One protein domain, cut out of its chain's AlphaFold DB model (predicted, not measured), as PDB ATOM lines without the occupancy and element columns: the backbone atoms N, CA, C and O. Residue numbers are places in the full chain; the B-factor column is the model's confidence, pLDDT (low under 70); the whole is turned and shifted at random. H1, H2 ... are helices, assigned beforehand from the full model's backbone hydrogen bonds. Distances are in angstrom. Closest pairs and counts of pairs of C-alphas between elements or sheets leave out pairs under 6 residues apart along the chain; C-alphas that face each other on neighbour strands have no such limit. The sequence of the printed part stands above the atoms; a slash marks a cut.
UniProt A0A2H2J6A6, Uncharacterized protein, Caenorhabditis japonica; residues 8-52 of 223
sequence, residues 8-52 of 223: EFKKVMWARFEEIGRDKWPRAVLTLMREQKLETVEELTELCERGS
ATOM      1  N   GLU A   8     125.783  80.558  -4.314       82.44
ATOM      2  CA  GLU A   8     125.920  80.710  -5.768       82.44
ATOM      3  C   GLU A   8     127.071  79.858  -6.317       82.44
ATOM      4  O   GLU A   8     126.900  79.135  -7.299       82.44
ATOM      5  N   PHE A   9     128.217  79.832  -5.629       78.81
ATOM      6  CA  PHE A   9     129.326  78.953  -6.000       78.81
ATOM      7  C   PHE A   9     128.927  77.469  -5.965       78.81
ATOM      8  O   PHE A   9     129.227  76.722  -6.899       78.81
ATOM      9  N   LYS A  10     128.196  77.037  -4.929       78.06
ATOM     10  CA  LYS A  10     127.689  75.662  -4.824       78.06
ATOM     11  C   LYS A  10     126.742  75.319  -5.969       78.06
ATOM     12  O   LYS A  10     126.881  74.236  -6.527       78.06
ATOM     13  N   LYS A  11     125.823  76.216  -6.346       85.00
ATOM     14  CA  LYS A  11     124.919  76.007  -7.492       85.00
ATOM     15  C   LYS A  11     125.694  75.843  -8.796       85.00
ATOM     16  O   LYS A  11     125.416  74.913  -9.546       85.00
ATOM     17  N   VAL A  12     126.691  76.694  -9.043       83.31
ATOM     18  CA  VAL A  12     127.534  76.622 -10.249       83.31
ATOM     19  C   VAL A  12     128.334  75.319 -10.291       83.31
ATOM     20  O   VAL A  12     128.393  74.662 -11.331       83.31
ATOM     21  N   MET A  13     128.917  74.910  -9.163       77.12
ATOM     22  CA  MET A  13     129.652  73.647  -9.060       77.12
ATOM     23  C   MET A  13     128.742  72.436  -9.261       77.12
ATOM     24  O   MET A  13     129.113  71.512  -9.983       77.12
ATOM     25  N   TRP A  14     127.543  72.452  -8.678       75.31
ATOM     26  CA  TRP A  14     126.548  71.399  -8.865       75.31
ATOM     27  C   TRP A  14     126.067  71.307 -10.314       75.31
ATOM     28  O   TRP A  14     126.029  70.208 -10.858       75.31
ATOM     29  N   ALA A  15     125.786  72.437 -10.966       81.00
ATOM     30  CA  ALA A  15     125.387  72.464 -12.372       81.00
ATOM     31  C   ALA A  15     126.477  71.878 -13.285       81.00
ATOM     32  O   ALA A  15     126.185  71.029 -14.122       81.00
ATOM     33  N   ARG A  16     127.748  72.248 -13.069       75.44
ATOM     34  CA  ARG A  16     128.882  71.672 -13.816       75.44
ATOM     35  C   ARG A  16     129.089  70.187 -13.533       75.44
ATOM     36  O   ARG A  16     129.461  69.436 -14.430       75.44
ATOM     37  N   PHE A  17     128.866  69.758 -12.294       71.31
ATOM     38  CA  PHE A  17     128.952  68.350 -11.917       71.31
ATOM     39  C   PHE A  17     127.875  67.510 -12.621       71.31
ATOM     40  O   PHE A  17     128.165  66.409 -13.092       71.31
ATOM     41  N   GLU A  18     126.655  68.036 -12.753       77.75
ATOM     42  CA  GLU A  18     125.589  67.377 -13.513       77.75
ATOM     43  C   GLU A  18     125.836  67.405 -15.028       77.75
ATOM     44  O   GLU A  18     125.608  66.394 -15.689       77.75
ATOM     45  N   GLU A  19     126.383  68.502 -15.564       75.31
ATOM     46  CA  GLU A  19     126.719  68.664 -16.989       75.31
ATOM     47  C   GLU A  19     127.815  67.690 -17.458       75.31
ATOM     48  O   GLU A  19     127.730  67.108 -18.542       75.31
ATOM     49  N   ILE A  20     128.833  67.454 -16.625       71.19
ATOM     50  CA  ILE A  20     129.905  66.491 -16.913       71.19
ATOM     51  C   ILE A  20     129.373  65.048 -16.874       71.19
ATOM     52  O   ILE A  20     129.859  64.193 -17.617       71.19
ATOM     53  N   GLY A  21     128.331  64.780 -16.087       72.12
ATOM     54  CA  GLY A  21     127.776  63.447 -15.868       72.12
ATOM     55  C   GLY A  21     128.428  62.756 -14.670       72.12
ATOM     56  O   GLY A  21     129.656  62.686 -14.551       72.12
ATOM     57  N   ARG A  22     127.583  62.224 -13.775       66.00
ATOM     58  CA  ARG A  22     127.974  61.623 -12.481       66.00
ATOM     59  C   ARG A  22     128.985  60.478 -12.622       66.00
ATOM     60  O   ARG A  22     129.736  60.200 -11.695       66.00
ATOM     61  N   ASP A  23     129.020  59.832 -13.780       72.69
ATOM     62  CA  ASP A  23     129.875  58.701 -14.136       72.69
ATOM     63  C   ASP A  23     131.189  59.101 -14.831       72.69
ATOM     64  O   ASP A  23     132.153  58.328 -14.818       72.69
ATOM     65  N   LYS A  24     131.273  60.306 -15.412       78.50
ATOM     66  CA  LYS A  24     132.484  60.793 -16.095       78.50
ATOM     67  C   LYS A  24     133.465  61.457 -15.141       78.50
ATOM     68  O   LYS A  24     134.670  61.380 -15.369       78.50
ATOM     69  N   TRP A  25     132.975  62.051 -14.052       79.00
ATOM     70  CA  TRP A  25     133.832  62.706 -13.064       79.00
ATOM     71  C   TRP A  25     134.778  61.726 -12.344       79.00
ATOM     72  O   TRP A  25     135.987  61.961 -12.379       79.00
ATOM     73  N   PRO A  26     134.315  60.568 -11.818       80.81
ATOM     74  CA  PRO A  26     135.222  59.567 -11.253       80.81
ATOM     75  C   PRO A  26     136.237  59.043 -12.278       80.81
ATOM     76  O   PRO A  26     137.395  58.816 -11.942       80.81
ATOM     77  N   ARG A  27     135.835  58.893 -13.549       82.50
ATOM     78  CA  ARG A  27     136.739  58.463 -14.629       82.50
ATOM     79  C   ARG A  27     137.824  59.498 -14.909       82.50
ATOM     80  O   ARG A  27     138.981  59.120 -15.012       82.50
ATOM     81  N   ALA A  28     137.473  60.780 -14.994       81.44
ATOM     82  CA  ALA A  28     138.432  61.859 -15.211       81.44
ATOM     83  C   ALA A  28     139.448  61.962 -14.063       81.44
ATOM     84  O   ALA A  28     140.645  62.082 -14.314       81.44
ATOM     85  N   VAL A  29     138.987  61.835 -12.813       82.50
ATOM     86  CA  VAL A  29     139.861  61.816 -11.630       82.50
ATOM     87  C   VAL A  29     140.807  60.614 -11.666       82.50
ATOM     88  O   VAL A  29     142.009  60.785 -11.493       82.50
ATOM     89  N   LEU A  30     140.308  59.411 -11.967       83.88
ATOM     90  CA  LEU A  30     141.149  58.213 -12.077       83.88
ATOM     91  C   LEU A  30     142.159  58.298 -13.231       83.88
ATOM     92  O   LEU A  30     143.286  57.826 -13.081       83.88
ATOM     93  N   THR A  31     141.787  58.895 -14.366       85.25
ATOM     94  CA  THR A  31     142.708  59.156 -15.483       85.25
ATOM     95  C   THR A  31     143.825  60.101 -15.051       85.25
ATOM     96  O   THR A  31     144.995  59.764 -15.213       85.25
ATOM     97  N   LEU A  32     143.482  61.221 -14.409       82.12
ATOM     98  CA  LEU A  32     144.454  62.190 -13.904       82.12
ATOM     99  C   LEU A  32     145.383  61.573 -12.848       82.12
ATOM    100  O   LEU A  32     146.595  61.769 -12.895       82.12
ATOM    101  N   MET A  33     144.841  60.776 -11.921       86.75
ATOM    102  CA  MET A  33     145.642  60.050 -10.930       86.75
ATOM    103  C   MET A  33     146.625  59.077 -11.595       86.75
ATOM    104  O   MET A  33     147.779  59.007 -11.179       86.75
ATOM    105  N   ARG A  34     146.226  58.375 -12.666       84.88
ATOM    106  CA  ARG A  34     147.136  57.497 -13.429       84.88
ATOM    107  C   ARG A  34     148.223  58.275 -14.165       84.88
ATOM    108  O   ARG A  34     149.380  57.868 -14.119       84.88
ATOM    109  N   GLU A  35     147.869  59.378 -14.818       83.69
ATOM    110  CA  GLU A  35     148.815  60.247 -15.529       83.69
ATOM    111  C   GLU A  35     149.871  60.825 -14.577       83.69
ATOM    112  O   GLU A  35     151.060  60.829 -14.894       83.69
ATOM    113  N   GLN A  36     149.450  61.227 -13.377       78.06
ATOM    114  CA  GLN A  36     150.315  61.797 -12.341       78.06
ATOM    115  C   GLN A  36     150.957  60.741 -11.419       78.06
ATOM    116  O   GLN A  36     151.710  61.094 -10.509       78.06
ATOM    117  N   LYS A  37     150.705  59.443 -11.664       82.44
ATOM    118  CA  LYS A  37     151.198  58.298 -10.870       82.44
ATOM    119  C   LYS A  37     150.882  58.422  -9.372       82.44
ATOM    120  O   LYS A  37     151.761  58.212  -8.536       82.44
ATOM    121  N   LEU A  38     149.648  58.804  -9.062       82.50
ATOM    122  CA  LEU A  38     149.123  58.933  -7.704       82.50
ATOM    123  C   LEU A  38     148.363  57.670  -7.326       82.50
ATOM    124  O   LEU A  38     147.613  57.121  -8.139       82.50
ATOM    125  N   GLU A  39     148.539  57.234  -6.088       80.94
ATOM    126  CA  GLU A  39     147.874  56.041  -5.562       80.94
ATOM    127  C   GLU A  39     146.638  56.414  -4.733       80.94
ATOM    128  O   GLU A  39     145.706  55.614  -4.636       80.94
ATOM    129  N   THR A  40     146.578  57.644  -4.202       83.81
ATOM    130  CA  THR A  40     145.479  58.108  -3.342       83.81
ATOM    131  C   THR A  40     144.950  59.501  -3.711       83.81
ATOM    132  O   THR A  40     145.608  60.301  -4.379       83.81
ATOM    133  N   VAL A  41     143.709  59.796  -3.305       77.69
ATOM    134  CA  VAL A  41     143.036  61.080  -3.595       77.69
ATOM    135  C   VAL A  41     143.575  62.198  -2.695       77.69
ATOM    136  O   VAL A  41     143.556  63.372  -3.070       77.69
ATOM    137  N   GLU A  42     144.120  61.845  -1.532       81.62
ATOM    138  CA  GLU A  42     144.832  62.763  -0.645       81.62
ATOM    139  C   GLU A  42     146.060  63.354  -1.350       81.62
ATOM    140  O   GLU A  42     146.247  64.569  -1.329       81.62
ATOM    141  N   GLU A  43     146.833  62.536  -2.075       78.50
ATOM    142  CA  GLU A  43     147.981  63.013  -2.859       78.50
ATOM    143  C   GLU A  43     147.557  63.990  -3.967       78.50
ATOM    144  O   GLU A  43     148.247  64.977  -4.235       78.50
ATOM    145  N   LEU A  44     146.404  63.747  -4.598       81.06
ATOM    146  CA  LEU A  44     145.841  64.652  -5.601       81.06
ATOM    147  C   LEU A  44     145.409  65.985  -4.974       81.06
ATOM    148  O   LEU A  44     145.666  67.047  -5.540       81.06
ATOM    149  N   THR A  45     144.805  65.932  -3.787       80.56
ATOM    150  CA  THR A  45     144.382  67.119  -3.031       80.56
ATOM    151  C   THR A  45     145.590  67.967  -2.633       80.56
ATOM    152  O   THR A  45     145.601  69.169  -2.895       80.56
ATOM    153  N   GLU A  46     146.661  67.349  -2.127       79.81
ATOM    154  CA  GLU A  46     147.912  68.050  -1.816       79.81
ATOM    155  C   GLU A  46     148.536  68.715  -3.053       79.81
ATOM    156  O   GLU A  46     149.093  69.813  -2.965       79.81
ATOM    157  N   LEU A  47     148.475  68.074  -4.226       76.06
ATOM    158  CA  LEU A  47     148.970  68.668  -5.472       76.06
ATOM    159  C   LEU A  47     148.147  69.884  -5.903       76.06
ATOM    160  O   LEU A  47     148.731  70.897  -6.302       76.06
ATOM    161  N   CYS A  48     146.822  69.810  -5.775       74.06
ATOM    162  CA  CYS A  48     145.926  70.929  -6.046       74.06
ATOM    163  C   CYS A  48     146.164  72.102  -5.082       74.06
ATOM    164  O   CYS A  48     146.279  73.240  -5.533       74.06
ATOM    165  N   GLU A  49     146.319  71.841  -3.782       78.75
ATOM    166  CA  GLU A  49     146.593  72.872  -2.766       78.75
ATOM    167  C   GLU A  49     147.952  73.552  -2.960       78.75
ATOM    168  O   GLU A  49     148.128  74.732  -2.657       78.75
ATOM    169  N   ARG A  50     148.923  72.823  -3.514       69.50
ATOM    170  CA  ARG A  50     150.266  73.345  -3.806       69.50
ATOM    171  C   ARG A  50     150.366  74.034  -5.167       69.50
ATOM    172  O   ARG A  50     151.442  74.531  -5.492       69.50
ATOM    173  N   GLY A  51     149.281  74.054  -5.945       60.97
ATOM    174  CA  GLY A  51     149.164  74.785  -7.208       60.97
ATOM    175  C   GLY A  51     150.119  74.326  -8.315       60.97
ATOM    176  O   GLY A  51     150.443  75.120  -9.191       60.97
ATOM    177  N   SER A  52     150.617  73.085  -8.273       60.59
ATOM    178  CA  SER A  52     151.685  72.625  -9.173       60.59
ATOM    179  C   SER A  52     151.455  71.179  -9.616       60.59
ATOM    180  O   SER A  52     151.724  70.234  -8.876       60.59
TER     181      SER A  52
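What this domain is: This is residues 8 to 52 of the 223 residues of an uncharacterized protein of Caenorhabditis japonica (UniProt A0A2H2J6A6). Three helices make an open U: the longest, H1, is one arm, H2 is the base, and H3 is the shorter arm at the far end of H2, with an empty gap between the two arms. Residues 8 to 16 of H1 stick out, and tight links form both corners of the U. The printed part has 45 residues with three named helices, in the order H1, H2, H3, and no named strand; its class is all helix. It is loose, with a radius of gyration of the C-alphas of 12.3 A and spans of 31 by 22 by 14 A.

Where its parts are: Find C-alpha 8 at (125.920, 80.710, -5.768); from there H1, residues 8 to 20, runs 18.5 A to C-alpha 20 at (129.905, 66.491, -16.913). Next look at residues 24 to 35, which are H2, 16.3 A long. H3, residues 41 to 49, covers 12.3 A and ends at C-alpha 49 at (146.593, 72.872, -2.766).

How they stand to each other: Begin at H1, which is close to H2 but not clearly touching it: their closest C-alphas, those of Phe 17 and Trp 25, are 7.5 A apart. Their lines are about perpendicular, at 83 degrees. Move along H2 to Met 33, where H3 is close but not clearly touching; the closest C-alphas, of Met 33 and Leu 44, are 7.0 A apart. These two lines are about perpendicular as well, at 82 degrees. H1 and H3 are apart. In H1, H2 and H3 every O i to N i+4 pair is within hydrogen-bond range.

The domain as a whole: Look at Glu 8 and Lys 37 for the two C-alphas farthest apart, 34.2 A. The printed part has no cut, and no link is long. The mean pLDDT of the printed part is 78.2; look for values under 70 at residue 22 and residues 50 to 52.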